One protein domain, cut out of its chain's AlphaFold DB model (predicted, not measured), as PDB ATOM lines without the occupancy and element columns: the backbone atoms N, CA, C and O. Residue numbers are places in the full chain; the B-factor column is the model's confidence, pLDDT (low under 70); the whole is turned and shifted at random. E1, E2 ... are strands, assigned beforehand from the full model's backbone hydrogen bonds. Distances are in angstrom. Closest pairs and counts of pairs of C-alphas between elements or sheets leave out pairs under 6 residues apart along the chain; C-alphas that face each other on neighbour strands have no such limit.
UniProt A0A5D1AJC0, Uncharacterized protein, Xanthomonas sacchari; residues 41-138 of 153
ATOM      1  N   ARG A  41    -109.219  17.133 -45.579       88.31
ATOM      2  CA  ARG A  41    -108.959  15.833 -46.207       88.31
ATOM      3  C   ARG A  41    -108.253  16.061 -47.531       88.31
ATOM      4  O   ARG A  41    -108.726  16.855 -48.339       88.31
ATOM      5  N   ILE A  42    -107.140  15.372 -47.726       86.88
ATOM      6  CA  ILE A  42    -106.298  15.496 -48.910       86.88
ATOM      7  C   ILE A  42    -106.063  14.089 -49.444       86.88
ATOM      8  O   ILE A  42    -105.466  13.258 -48.760       86.88
ATOM      9  N   ASP A  43    -106.564  13.817 -50.644       85.88
ATOM     10  CA  ASP A  43    -106.274  12.576 -51.356       85.88
ATOM     11  C   ASP A  43    -104.918  12.726 -52.056       85.88
ATOM     12  O   ASP A  43    -104.749  13.603 -52.901       85.88
ATOM     13  N   VAL A  44    -103.952  11.892 -51.671       81.00
ATOM     14  CA  VAL A  44    -102.562  11.936 -52.155       81.00
ATOM     15  C   VAL A  44    -102.150  10.674 -52.921       81.00
ATOM     16  O   VAL A  44    -101.090  10.647 -53.531       81.00
ATOM     17  N   GLY A  45    -103.007   9.649 -52.971       77.94
ATOM     18  CA  GLY A  45    -102.717   8.396 -53.678       77.94
ATOM     19  C   GLY A  45    -101.680   7.537 -52.946       77.94
ATOM     20  O   GLY A  45    -101.472   7.700 -51.750       77.94
ATOM     21  N   ASN A  46    -101.038   6.594 -53.640       71.81
ATOM     22  CA  ASN A  46    -100.029   5.706 -53.038       71.81
ATOM     23  C   ASN A  46     -98.666   6.407 -52.889       71.81
ATOM     24  O   ASN A  46     -97.715   6.064 -53.585       71.81
ATOM     25  N   ILE A  47     -98.590   7.388 -51.996       69.88
ATOM     26  CA  ILE A  47     -97.329   7.947 -51.495       69.88
ATOM     27  C   ILE A  47     -97.033   7.215 -50.180       69.88
ATOM     28  O   ILE A  47     -97.920   7.142 -49.334       69.88
ATOM     29  N   ASP A  48     -95.860   6.596 -50.042       70.88
ATOM     30  CA  ASP A  48     -95.388   5.954 -48.804       70.88
ATOM     31  C   ASP A  48     -93.841   5.920 -48.813       70.88
ATOM     32  O   ASP A  48     -93.284   5.455 -49.812       70.88
ATOM     33  N   PRO A  49     -93.131   6.374 -47.759       67.44
ATOM     34  CA  PRO A  49     -93.651   6.997 -46.537       67.44
ATOM     35  C   PRO A  49     -94.419   8.294 -46.826       67.44
ATOM     36  O   PRO A  49     -94.276   8.882 -47.884       67.44
ATOM     37  N   ILE A  50     -95.304   8.711 -45.918       81.94
ATOM     38  CA  ILE A  50     -96.008   9.997 -46.024       81.94
ATOM     39  C   ILE A  50     -95.477  10.933 -44.948       81.94
ATOM     40  O   ILE A  50     -95.603  10.641 -43.754       81.94
ATOM     41  N   GLU A  51     -94.965  12.068 -45.395       90.62
ATOM     42  CA  GLU A  51     -94.574  13.229 -44.613       90.62
ATOM     43  C   GLU A  51     -95.529  14.389 -44.911       90.62
ATOM     44  O   GLU A  51     -95.966  14.601 -46.045       90.62
ATOM     45  N   VAL A  52     -95.890  15.137 -43.875       92.06
ATOM     46  CA  VAL A  52     -96.867  16.220 -43.910       92.06
ATOM     47  C   VAL A  52     -96.307  17.415 -43.158       92.06
ATOM     48  O   VAL A  52     -96.014  17.342 -41.963       92.06
ATOM     49  N   GLY A  53     -96.249  18.548 -43.844       93.19
ATOM     50  CA  GLY A  53     -95.889  19.834 -43.263       93.19
ATOM     51  C   GLY A  53     -96.890  20.912 -43.645       93.19
ATOM     52  O   GLY A  53     -97.662  20.769 -44.596       93.19
ATOM     53  N   ILE A  54     -96.885  22.013 -42.902       92.38
ATOM     54  CA  ILE A  54     -97.662  23.200 -43.249       92.38
ATOM     55  C   ILE A  54     -96.787  24.443 -43.219       92.38
ATOM     56  O   ILE A  54     -96.007  24.660 -42.296       92.38
ATOM     57  N   LEU A  55     -96.972  25.298 -44.215       92.62
ATOM     58  CA  LEU A  55     -96.474  26.659 -44.224       92.62
ATOM     59  C   LEU A  55     -97.574  27.580 -43.691       92.62
ATOM     60  O   LEU A  55     -98.623  27.743 -44.328       92.62
ATOM     61  N   ALA A  56     -97.341  28.152 -42.512       91.31
ATOM     62  CA  ALA A  56     -98.229  29.115 -41.875       91.31
ATOM     63  C   ALA A  56     -98.232  30.468 -42.617       91.31
ATOM     64  O   ALA A  56     -97.266  30.785 -43.318       91.31
ATOM     65  N   PRO A  57     -99.275  31.305 -42.444       89.19
ATOM     66  CA  PRO A  57     -99.332  32.651 -43.019       89.19
ATOM     67  C   PRO A  57     -98.124  33.534 -42.677       89.19
ATOM     68  O   PRO A  57     -97.697  34.332 -43.509       89.19
ATOM     69  N   SER A  58     -97.545  33.371 -41.485       89.38
ATOM     70  CA  SER A  58     -96.306  34.034 -41.061       89.38
ATOM     71  C   SER A  58     -95.053  33.612 -41.837       89.38
ATOM     72  O   SER A  58     -94.001  34.226 -41.667       89.38
ATOM     73  N   GLY A  59     -95.136  32.570 -42.666       90.12
ATOM     74  CA  GLY A  59     -93.999  31.957 -43.351       90.12
ATOM     75  C   GLY A  59     -93.276  30.900 -42.514       90.12
ATOM     76  O   GLY A  59     -92.267  30.359 -42.959       90.12
ATOM     77  N   ARG A  60     -93.771  30.579 -41.313       90.00
ATOM     78  CA  ARG A  60     -93.216  29.497 -40.494       90.00
ATOM     79  C   ARG A  60     -93.623  28.140 -41.054       90.00
ATOM     80  O   ARG A  60     -94.811  27.881 -41.238       90.00
ATOM     81  N   PHE A  61     -92.645  27.270 -41.270       91.38
ATOM     82  CA  PHE A  61     -92.894  25.879 -41.617       91.38
ATOM     83  C   PHE A  61     -93.019  25.030 -40.352       91.38
ATOM     84  O   PHE A  61     -92.174  25.122 -39.461       91.38
ATOM     85  N   LEU A  62     -94.087  24.243 -40.263       92.81
ATOM     86  CA  LEU A  62     -94.354  23.327 -39.162       92.81
ATOM     87  C   LEU A  62     -94.443  21.902 -39.712       92.81
ATOM     88  O   LEU A  62     -95.222  21.644 -40.631       92.81
ATOM     89  N   VAL A  63     -93.699  20.976 -39.117       93.25
ATOM     90  CA  VAL A  63     -93.808  19.542 -39.392       93.25
ATOM     91  C   VAL A  63     -94.962  18.971 -38.575       93.25
ATOM     92  O   VAL A  63     -95.057  19.202 -37.368       93.25
ATOM     93  N   LEU A  64     -95.876  18.266 -39.237       93.44
ATOM     94  CA  LEU A  64     -97.031  17.618 -38.607       93.44
ATOM     95  C   LEU A  64     -96.806  16.110 -38.497       93.44
ATOM     96  O   LEU A  64     -97.212  15.485 -37.520       93.44
ATOM     97  N   MET A  65     -96.196  15.512 -39.513       92.44
ATOM     98  CA  MET A  65     -95.909  14.086 -39.573       92.44
ATOM     99  C   MET A  65     -94.695  13.873 -40.470       92.44
ATOM    100  O   MET A  65     -94.641  14.450 -41.547       92.44
ATOM    101  N   ASP A  66     -93.755  13.040 -40.058       90.12
ATOM    102  CA  ASP A  66     -92.606  12.627 -40.865       90.12
ATOM    103  C   ASP A  66     -92.322  11.125 -40.633       90.12
ATOM    104  O   ASP A  66     -93.196  10.361 -40.179       90.12
ATOM    105  N   SER A  67     -91.132  10.661 -41.011       84.31
ATOM    106  CA  SER A  67     -90.703   9.276 -40.788       84.31
ATOM    107  C   SER A  67     -90.528   8.915 -39.303       84.31
ATOM    108  O   SER A  67     -90.782   7.771 -38.919       84.31
ATOM    109  N   GLU A  68     -90.180   9.876 -38.448       85.38
ATOM    110  CA  GLU A  68     -89.873   9.678 -37.030       85.38
ATOM    111  C   GLU A  68     -90.962  10.188 -36.085       85.38
ATOM    112  O   GLU A  68     -91.061   9.706 -34.956       85.38
ATOM    113  N   THR A  69     -91.798  11.125 -36.522       87.56
ATOM    114  CA  THR A  69     -92.669  11.956 -35.692       87.56
ATOM    115  C   THR A  69     -94.092  11.962 -36.229       87.56
ATOM    116  O   THR A  69     -94.348  12.053 -37.427       87.56
ATOM    117  N   GLN A  70     -95.061  11.904 -35.321       91.50
ATOM    118  CA  GLN A  70     -96.467  12.120 -35.618       91.50
ATOM    119  C   GLN A  70     -97.087  13.049 -34.573       91.50
ATOM    120  O   GLN A  70     -97.108  12.744 -33.376       91.50
ATOM    121  N   CYS A  71     -97.613  14.180 -35.035       92.56
ATOM    122  CA  CYS A  71     -98.325  15.137 -34.204       92.56
ATOM    123  C   CYS A  71     -99.819  14.806 -34.076       92.56
ATOM    124  O   CYS A  71    -100.429  14.114 -34.892       92.56
ATOM    125  N   GLN A  72    -100.432  15.297 -33.004       92.12
ATOM    126  CA  GLN A  72    -101.863  15.190 -32.766       92.12
ATOM    127  C   GLN A  72    -102.642  15.903 -33.865       92.12
ATOM    128  O   GLN A  72    -102.183  16.881 -34.451       92.12
ATOM    129  N   GLY A  73    -103.846  15.399 -34.134       89.06
ATOM    130  CA  GLY A  73    -104.737  15.980 -35.128       89.06
ATOM    131  C   GLY A  73    -104.320  15.744 -36.577       89.06
ATOM    132  O   GLY A  73    -105.016  16.257 -37.447       89.06
ATOM    133  N   VAL A  74    -103.263  14.968 -36.855       91.00
ATOM    134  CA  VAL A  74    -102.901  14.519 -38.207       91.00
ATOM    135  C   VAL A  74    -102.824  12.993 -38.295       91.00
ATOM    136  O   VAL A  74    -102.340  12.300 -37.396       91.00
ATOM    137  N   SER A  75    -103.315  12.453 -39.405       89.69
ATOM    138  CA  SER A  75    -103.164  11.043 -39.759       89.69
ATOM    139  C   SER A  75    -103.046  10.887 -41.268       89.69
ATOM    140  O   SER A  75    -103.790  11.535 -42.005       89.69
ATOM    141  N   ALA A  76    -102.184   9.979 -41.713       86.25
ATOM    142  CA  ALA A  76    -102.092   9.562 -43.104       86.25
ATOM    143  C   ALA A  76    -102.400   8.060 -43.199       86.25
ATOM    144  O   ALA A  76    -101.765   7.244 -42.533       86.25
ATOM    145  N   THR A  77    -103.425   7.670 -43.956       81.56
ATOM    146  CA  THR A  77    -103.818   6.259 -44.108       81.56
ATOM    147  C   THR A  77    -104.442   6.027 -45.476       81.56
ATOM    148  O   THR A  77    -105.314   6.788 -45.893       81.56
ATOM    149  N   GLY A  78    -104.018   4.964 -46.168       77.50
ATOM    150  CA  GLY A  78    -104.611   4.546 -47.445       77.50
ATOM    151  C   GLY A  78    -104.554   5.625 -48.529       77.50
ATOM    152  O   GLY A  78    -105.529   5.811 -49.251       77.50
ATOM    153  N   GLY A  79    -103.455   6.381 -48.585       82.81
ATOM    154  CA  GLY A  79    -103.271   7.455 -49.557       82.81
ATOM    155  C   GLY A  79    -104.103   8.711 -49.315       82.81
ATOM    156  O   GLY A  79    -104.344   9.493 -50.236       82.81
ATOM    157  N   ARG A  80    -104.563   8.908 -48.078       88.00
ATOM    158  CA  ARG A  80    -105.288  10.099 -47.649       88.00
ATOM    159  C   ARG A  80    -104.658  10.687 -46.399       88.00
ATOM    160  O   ARG A  80    -104.461   9.980 -45.413       88.00
ATOM    161  N   VAL A  81    -104.437  11.996 -46.424       90.00
ATOM    162  CA  VAL A  81    -104.068  12.795 -45.255       90.00
ATOM    163  C   VAL A  81    -105.324  13.437 -44.678       90.00
ATOM    164  O   VAL A  81    -106.143  14.015 -45.396       90.00
ATOM    165  N   VAL A  82    -105.487  13.319 -43.364       90.94
ATOM    166  CA  VAL A  82    -106.583  13.904 -42.596       90.94
ATOM    167  C   VAL A  82    -105.986  14.782 -41.508       90.94
ATOM    168  O   VAL A  82    -105.201  14.301 -40.694       90.94
ATOM    169  N   ILE A  83    -106.369  16.058 -41.490       90.50
ATOM    170  CA  ILE A  83    -105.939  17.033 -40.487       90.50
ATOM    171  C   ILE A  83    -107.181  17.614 -39.810       90.50
ATOM    172  O   ILE A  83    -108.131  18.015 -40.478       90.50
ATOM    173  N   THR A  84    -107.175  17.666 -38.481       88.31
ATOM    174  CA  THR A  84    -108.222  18.287 -37.662       88.31
ATOM    175  C   THR A  84    -107.660  19.572 -37.046       88.31
ATOM    176  O   THR A  84    -107.051  19.502 -35.977       88.31
ATOM    177  N   PRO A  85    -107.842  20.746 -37.683       85.56
ATOM    178  CA  PRO A  85    -107.224  22.011 -37.284       85.56
ATOM    179  C   PRO A  85    -107.435  22.372 -35.814       85.56
ATOM    180  O   PRO A  85    -106.520  22.880 -35.177       85.56
ATOM    181  N   ALA A  86    -108.608  22.044 -35.264       79.50
ATOM    182  CA  ALA A  86    -108.989  22.327 -33.880       79.50
ATOM    183  C   ALA A  86    -108.146  21.603 -32.813       79.50
ATOM    184  O   ALA A  86    -108.223  21.971 -31.644       79.50
ATOM    185  N   ILE A  87    -107.372  20.580 -33.186       83.44
ATOM    186  CA  ILE A  87    -106.474  19.845 -32.280       83.44
ATOM    187  C   ILE A  87    -105.089  19.602 -32.892       83.44
ATOM    188  O   ILE A  87    -104.270  18.895 -32.308       83.44
ATOM    189  N   ALA A  88    -104.838  20.124 -34.095       88.81
ATOM    190  CA  ALA A  88    -103.612  19.848 -34.819       88.81
ATOM    191  C   ALA A  88    -102.433  20.571 -34.164       88.81
ATOM    192  O   ALA A  88    -102.440  21.797 -34.017       88.81
ATOM    193  N   ALA A  89    -101.409  19.803 -33.804       91.62
ATOM    194  CA  ALA A  89    -100.123  20.323 -33.362       91.62
ATOM    195  C   ALA A  89     -99.108  20.281 -34.509       91.62
ATOM    196  O   ALA A  89     -99.275  19.534 -35.471       91.62
ATOM    197  N   GLY A  90     -98.068  21.100 -34.404       91.94
ATOM    198  CA  GLY A  90     -96.955  21.126 -35.339       91.94
ATOM    199  C   GLY A  90     -95.653  21.460 -34.627       91.94
ATOM    200  O   GLY A  90     -95.637  22.203 -33.642       91.94
ATOM    201  N   MET A  91     -94.570  20.896 -35.135       92.25
ATOM    202  CA  MET A  91     -93.217  21.049 -34.625       92.25
ATOM    203  C   MET A  91     -92.413  21.982 -35.531       92.25
ATOM    204  O   MET A  91     -92.560  21.944 -36.750       92.25
ATOM    205  N   TYR A  92     -91.563  22.824 -34.955       90.19
ATOM    206  CA  TYR A  92     -90.568  23.589 -35.703       90.19
ATOM    207  C   TYR A  92     -89.283  23.741 -34.902       90.19
ATOM    208  O   TYR A  92     -89.293  23.688 -33.671       90.19
ATOM    209  N   TRP A  93     -88.190  24.003 -35.610       88.88
ATOM    210  CA  TRP A  93     -86.913  24.358 -35.010       88.88
ATOM    211  C   TRP A  93     -86.732  25.868 -35.076       88.88
ATOM    212  O   TRP A  93     -86.979  26.493 -36.111       88.88
ATOM    213  N   ASP A  94     -86.365  26.474 -33.952       87.00
ATOM    214  CA  ASP A  94     -86.010  27.889 -33.928       87.00
ATOM    215  C   ASP A  94     -84.601  28.128 -34.500       87.00
ATOM    216  O   ASP A  94     -83.897  27.206 -34.911       87.00
ATOM    217  N   ALA A  95     -84.185  29.395 -34.551       88.56
ATOM    218  CA  ALA A  95     -82.881  29.785 -35.090       88.56
ATOM    219  C   ALA A  95     -81.687  29.208 -34.301       88.56
ATOM    220  O   ALA A  95     -80.569  29.202 -34.810       88.56
ATOM    221  N   GLU A  96     -81.916  28.733 -33.076       92.69
ATOM    222  CA  GLU A  96     -80.912  28.092 -32.224       92.69
ATOM    223  C   GLU A  96     -80.906  26.562 -32.410       92.69
ATOM    224  O   GLU A  96     -80.117  25.861 -31.778       92.69
ATOM    225  N   GLY A  97     -81.765  26.036 -33.292       86.38
ATOM    226  CA  GLY A  97     -81.929  24.607 -33.548       86.38
ATOM    227  C   GLY A  97     -82.734  23.886 -32.470       86.38
ATOM    228  O   GLY A  97     -82.728  22.656 -32.424       86.38
ATOM    229  N   LYS A  98     -83.423  24.618 -31.587       89.19
ATOM    230  CA  LYS A  98     -84.238  24.016 -30.536       89.19
ATOM    231  C   LYS A  98     -85.632  23.691 -31.062       89.19
ATOM    232  O   LYS A  98     -86.297  24.505 -31.704       89.19
ATOM    233  N   GLU A  99     -86.076  22.482 -30.740       88.06
ATOM    234  CA  GLU A  99     -87.403  21.981 -31.071       88.06
ATOM    235  C   GLU A  99     -88.484  22.690 -30.241       88.06
ATOM    236  O   GLU A  99     -88.377  22.834 -29.018       88.06
ATOM    237  N   ASN A 100     -89.541  23.126 -30.918       88.62
ATOM    238  CA  ASN A 100     -90.702  23.766 -30.324       88.62
ATOM    239  C   ASN A 100     -91.983  23.153 -30.904       88.62
ATOM    240  O   ASN A 100     -92.122  23.021 -32.120       88.62
ATOM    241  N   VAL A 101     -92.951  22.839 -30.038       90.19
ATOM    242  CA  VAL A 101     -94.255  22.287 -30.435       90.19
ATOM    243  C   VAL A 101     -95.348  23.319 -30.176       90.19
ATOM    244  O   VAL A 101     -95.466  23.858 -29.075       90.19
ATOM    245  N   VAL A 102     -96.150  23.611 -31.197       89.62
ATOM    246  CA  VAL A 102     -97.190  24.649 -31.181       89.62
ATOM    247  C   VAL A 102     -98.472  24.165 -31.851       89.62
ATOM    248  O   VAL A 102     -98.518  23.096 -32.453       89.62
ATOM    249  N   ALA A 103     -99.542  24.955 -31.750       89.00
ATOM    250  CA  ALA A 103    -100.780  24.676 -32.458       89.00
ATOM    251  C   ALA A 103    -100.574  25.008 -33.940       89.00
ATOM    252  O   ALA A 103    -100.194  26.133 -34.281       89.00
ATOM    253  N   ALA A 104    -100.838  24.029 -34.804       88.94
ATOM    254  CA  ALA A 104    -100.585  24.101 -36.237       88.94
ATOM    255  C   ALA A 104    -101.392  25.230 -36.904       88.94
ATOM    256  O   ALA A 104    -100.863  25.996 -37.704       88.94
ATOM    257  N   PHE A 105    -102.656  25.391 -36.507       86.44
ATOM    258  CA  PHE A 105    -103.568  26.420 -37.019       86.44
ATOM    259  C   PHE A 105    -103.797  27.518 -35.976       86.44
ATOM    260  O   PHE A 105    -104.919  27.786 -35.546       86.44
ATOM    261  N   SER A 106    -102.703  28.130 -35.520       82.00
ATOM    262  CA  SER A 106    -102.722  29.227 -34.538       82.00
ATOM    263  C   SER A 106    -102.933  30.612 -35.161       82.00
ATOM    264  O   SER A 106    -103.291  31.557 -34.457       82.00
ATOM    265  N   GLU A 107    -102.752  30.736 -36.474       83.88
ATOM    266  CA  GLU A 107    -102.853  31.993 -37.215       83.88
ATOM    267  C   GLU A 107    -104.099  32.026 -38.105       83.88
ATOM    268  O   GLU A 107    -104.559  31.003 -38.608       83.88
ATOM    269  N   VAL A 108    -104.639  33.222 -38.338       84.25
ATOM    270  CA  VAL A 108    -105.701  33.421 -39.332       84.25
ATOM    271  C   VAL A 108    -105.066  33.661 -40.686       84.25
ATOM    272  O   VAL A 108    -104.249  34.566 -40.828       84.25
ATOM    273  N   GLY A 109    -105.475  32.904 -41.700       86.44
ATOM    274  CA  GLY A 109    -104.970  33.106 -43.052       86.44
ATOM    275  C   GLY A 109    -104.986  31.849 -43.902       86.44
ATOM    276  O   GLY A 109    -105.706  30.889 -43.632       86.44
ATOM    277  N   THR A 110    -104.205  31.887 -44.974       88.81
ATOM    278  CA  THR A 110    -104.050  30.758 -45.888       88.81
ATOM    279  C   THR A 110    -102.803  29.980 -45.514       88.81
ATOM    280  O   THR A 110    -101.698  30.503 -45.613       88.81
ATOM    281  N   PHE A 111    -102.999  28.729 -45.125       89.81
ATOM    282  CA  PHE A 111    -101.942  27.755 -44.915       89.81
ATOM    283  C   PHE A 111    -101.691  27.013 -46.224       89.81
ATOM    284  O   PHE A 111    -102.632  26.738 -46.974       89.81
ATOM    285  N   THR A 112    -100.436  26.671 -46.493       91.38
ATOM    286  CA  THR A 112    -100.099  25.730 -47.571       91.38
ATOM    287  C   THR A 112     -99.706  24.412 -46.932       91.38
ATOM    288  O   THR A 112     -98.796  24.379 -46.117       91.38
ATOM    289  N   ILE A 113    -100.426  23.345 -47.251       90.62
ATOM    290  CA  ILE A 113    -100.178  22.002 -46.738       90.62
ATOM    291  C   ILE A 113     -99.356  21.274 -47.787       90.62
ATOM    292  O   ILE A 113     -99.788  21.178 -48.937       90.62
ATOM    293  N   HIS A 114     -98.193  20.785 -47.378       91.00
ATOM    294  CA  HIS A 114     -97.278  20.023 -48.208       91.00
ATOM    295  C   HIS A 114     -97.320  18.557 -47.785       91.00
ATOM    296  O   HIS A 114     -97.310  18.257 -46.589       91.00
ATOM    297  N   VAL A 115     -97.381  17.660 -48.764       89.38
ATOM    298  CA  VAL A 115     -97.327  16.213 -48.569       89.38
ATOM    299  C   VAL A 115     -96.300  15.630 -49.530       89.38
ATOM    300  O   VAL A 115     -96.371  15.890 -50.730       89.38
ATOM    301  N   SER A 116     -95.354  14.860 -49.010       87.12
ATOM    302  CA  SER A 116     -94.288  14.219 -49.786       87.12
ATOM    303  C   SER A 116     -93.882  12.910 -49.120       87.12
ATOM    304  O   SER A 116     -94.241  12.678 -47.971       87.12
ATOM    305  N   ASP A 117     -93.145  12.062 -49.820       80.81
ATOM    306  CA  ASP A 117     -92.399  10.952 -49.222       80.81
ATOM    307  C   ASP A 117     -91.044  11.374 -48.654       80.81
ATOM    308  O   ASP A 117     -90.449  10.633 -47.874       80.81
ATOM    309  N   ASN A 118     -90.578  12.570 -49.014       80.62
ATOM    310  CA  ASN A 118     -89.293  13.097 -48.580       80.62
ATOM    311  C   ASN A 118     -89.309  14.637 -48.558       80.62
ATOM    312  O   ASN A 118     -88.682  15.323 -49.367       80.62
ATOM    313  N   LEU A 119     -90.100  15.199 -47.648       81.44
ATOM    314  CA  LEU A 119     -90.374  16.630 -47.523       81.44
ATOM    315  C   LEU A 119     -89.120  17.436 -47.159       81.44
ATOM    316  O   LEU A 119     -89.004  18.595 -47.553       81.44
ATOM    317  N   GLU A 120     -88.194  16.822 -46.418       68.12
ATOM    318  CA  GLU A 120     -86.948  17.457 -45.976       68.12
ATOM    319  C   GLU A 120     -85.998  17.787 -47.130       68.12
ATOM    320  O   GLU A 120     -85.270  18.780 -47.067       68.12
ATOM    321  N   THR A 121     -85.991  16.968 -48.186       65.75
ATOM    322  CA  THR A 121     -85.009  17.093 -49.275       65.75
ATOM    323  C   THR A 121     -85.628  17.356 -50.647       65.75
ATOM    324  O   THR A 121     -84.934  17.876 -51.520       65.75
ATOM    325  N   GLU A 122     -86.930  17.108 -50.827       65.81
ATOM    326  CA  GLU A 122     -87.635  17.293 -52.102       65.81
ATOM    327  C   GLU A 122     -88.909  18.160 -51.970       65.81
ATOM    328  O   GLU A 122     -90.013  17.728 -52.320       65.81
ATOM    329  N   PRO A 123     -88.798  19.425 -51.514       60.09
ATOM    330  CA  PRO A 123     -89.957  20.308 -51.380       60.09
ATOM    331  C   PRO A 123     -90.617  20.642 -52.729       60.09
ATOM    332  O   PRO A 123     -91.822  20.892 -52.771       60.09
ATOM    333  N   ASP A 124     -89.855  20.608 -53.829       60.31
ATOM    334  CA  ASP A 124     -90.340  20.874 -55.192       60.31
ATOM    335  C   ASP A 124     -91.144  19.699 -55.786       60.31
ATOM    336  O   ASP A 124     -91.943  19.899 -56.703       60.31
ATOM    337  N   GLY A 125     -90.955  18.481 -55.259       60.03
ATOM    338  CA  GLY A 125     -91.717  17.279 -55.623       60.03
ATOM    339  C   GLY A 125     -92.977  17.069 -54.777       60.03
ATOM    340  O   GLY A 125     -93.805  16.215 -55.097       60.03
ATOM    341  N   ALA A 126     -93.149  17.863 -53.717       74.81
ATOM    342  CA  ALA A 126     -94.251  17.716 -52.782       74.81
ATOM    343  C   ALA A 126     -95.598  18.104 -53.412       74.81
ATOM    344  O   ALA A 126     -95.757  19.158 -54.036       74.81
ATOM    345  N   PHE A 127     -96.627  17.298 -53.151       82.88
ATOM    346  CA  PHE A 127     -98.003  17.722 -53.366       82.88
ATOM    347  C   PHE A 127     -98.310  18.899 -52.434       82.88
ATOM    348  O   PHE A 127     -98.168  18.787 -51.216       82.88
ATOM    349  N   ALA A 128     -98.775  20.021 -52.986       85.88
ATOM    350  CA  ALA A 128     -99.117  21.205 -52.208       85.88
ATOM    351  C   ALA A 128    -100.568  21.631 -52.442       85.88
ATOM    352  O   ALA A 128    -101.011  21.816 -53.577       85.88
ATOM    353  N   THR A 129    -101.307  21.860 -51.357       86.94
ATOM    354  CA  THR A 129    -102.665  22.412 -51.409       86.94
ATOM    355  C   THR A 129    -102.834  23.559 -50.426       86.94
ATOM    356  O   THR A 129    -102.215  23.593 -49.366       86.94
ATOM    357  N   LYS A 130    -103.676  24.531 -50.776       87.12
ATOM    358  CA  LYS A 130    -103.930  25.706 -49.938       87.12
ATOM    359  C   LYS A 130    -105.215  25.517 -49.151       87.12
ATOM    360  O   LYS A 130    -106.251  25.178 -49.718       87.12
ATOM    361  N   HIS A 131    -105.165  25.814 -47.860       84.25
ATOM    362  CA  HIS A 131    -106.321  25.784 -46.981       84.25
ATOM    363  C   HIS A 131    -106.454  27.115 -46.246       84.25
ATOM    364  O   HIS A 131    -105.537  27.563 -45.558       84.25
ATOM    365  N   ARG A 132    -107.602  27.776 -46.409       83.31
ATOM    366  CA  ARG A 132    -107.891  29.028 -45.709       83.31
ATOM    367  C   ARG A 132    -108.521  28.713 -44.362       83.31
ATOM    368  O   ARG A 132    -109.643  28.227 -44.314       83.31
ATOM    369  N   TYR A 133    -107.825  29.074 -43.295       76.62
ATOM    370  CA  TYR A 133    -108.315  28.962 -41.936       76.62
ATOM    371  C   TYR A 133    -108.806  30.327 -41.450       76.62
ATOM    372  O   TYR A 133    -108.053  31.302 -41.365       76.62
ATOM    373  N   VAL A 134    -110.102  30.403 -41.165       69.50
ATOM    374  CA  VAL A 134    -110.746  31.562 -40.547       69.50
ATOM    375  C   VAL A 134    -111.148  31.144 -39.141       69.50
ATOM    376  O   VAL A 134    -111.948  30.234 -38.959       69.50
ATOM    377  N   ASN A 135    -110.498  31.744 -38.146       65.88
ATOM    378  CA  ASN A 135    -110.632  31.383 -36.738       65.88
ATOM    379  C   ASN A 135    -112.105  31.336 -36.317       65.88
ATOM    380  O   ASN A 135    -112.816  32.327 -36.486       65.88
ATOM    381  N   GLN A 136    -112.537  30.224 -35.727       53.31
ATOM    382  CA  GLN A 136    -113.824  30.141 -35.029       53.31
ATOM    383  C   GLN A 136    -113.679  30.000 -33.498       53.31
ATOM    384  O   GLN A 136    -114.665  29.736 -32.820       53.31
ATOM    385  N   HIS A 137    -112.485  30.318 -32.958       44.28
ATOM    386  CA  HIS A 137    -112.098  30.415 -31.531       44.28
ATOM    387  C   HIS A 137    -112.001  29.091 -30.721       44.28
ATOM    388  O   HIS A 137    -112.657  28.115 -31.069       44.28
ATOM    389  N   PRO A 138    -111.236  29.050 -29.593       47.56
ATOM    390  CA  PRO A 138    -110.434  30.115 -28.997       47.56
ATOM    391  C   PRO A 138    -108.920  29.980 -29.211       47.56
ATOM    392  O   PRO A 138    -108.337  28.905 -29.295       47.56
TER     393      PRO A 138
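AT A GLANCE: This is residues 41 to 138 of the 153 residues of an uncharacterized protein of Xanthomonas sacchari (UniProt A0A5D1AJC0). Two sheets stand partly face to face as a sandwich, a strongly twisted sheet of four strands, E3, E2, E9 and E10, and a smaller one of three, E1, E6 and E5. A third piece, the hairpin E7 and E8, packs with E7 on E3, and its turn at residues 94 to 98 sticks out. The printed part has 98 residues, with ten named strands, E1 to E10 in order along the chain, and no named helix; the class is all strand. The sheets, in the orders E3, E2, E9, E10 and E1, E6, E5, and the pair E7, E8 are antiparallel throughout. The whole is compact, with a radius of gyration of the C-alphas of 12.7 A and spans of 35 by 33 by 23 A.

IN THESE COORDINATES: E1, residues 41 to 43, begins at C-alpha 41 at (-108.959, 15.833, -46.207). E2 is residues 51 to 55, 13.6 A long, and E3 is residues 61 to 65, 12.3 A. E4 is residues 69 to 71, E5 residues 74 to 77 and E6 residues 80 to 83. E7, residues 89 to 93, is 13.9 A long, and E8, residues 99 to 103, is 13.7 A. E9, residues 109 to 116, is the longest strand by residues, 22.7 A from first to last C-alpha. E10, residues 127 to 133, is 19.1 A long and ends at C-alpha 133 at (-108.315, 28.962, -41.936).

HOW THE PARTS SIT: In the sheet of four, the hairpin E2 and E3 has N 54 and O 62 2.8 A apart, within hydrogen-bond range. E2 and E9 are antiparallel at 157 degrees, with N 53 and O 114 3.0 A apart. The hairpin E9 and E10 has N 113 and O 129 at 2.8 A; E3 and E10 are the edge strands. In the other sheet, N 42 of E1 and O 81 of E6 are 2.9 A apart, and in the hairpin E5 and E6 N 82 and O 75 are 2.8 A apart. The best planes of the two sheets are 16 degrees apart, and their strands stand at 32 degrees. The closest C-alphas of E3 and E7 are those of Leu 64 and Gly 90, 4.8 A apart. In the hairpin E7 and E8, N 92 and O 100 are 2.9 A apart. E4 pairs with no named strand; its Cys 71 has its C-alpha 5.2 A from that of Leu 64 in E3, the closest pair of the two.

THE WHOLE: The C-alphas farthest apart are those of Gly 78 and Glu 96, 36.7 A. The printed part has no cut and no long link. The mean pLDDT of the printed part is 83.8; residues 47, 49, 120 to 125 and 134 to 138 are under 70.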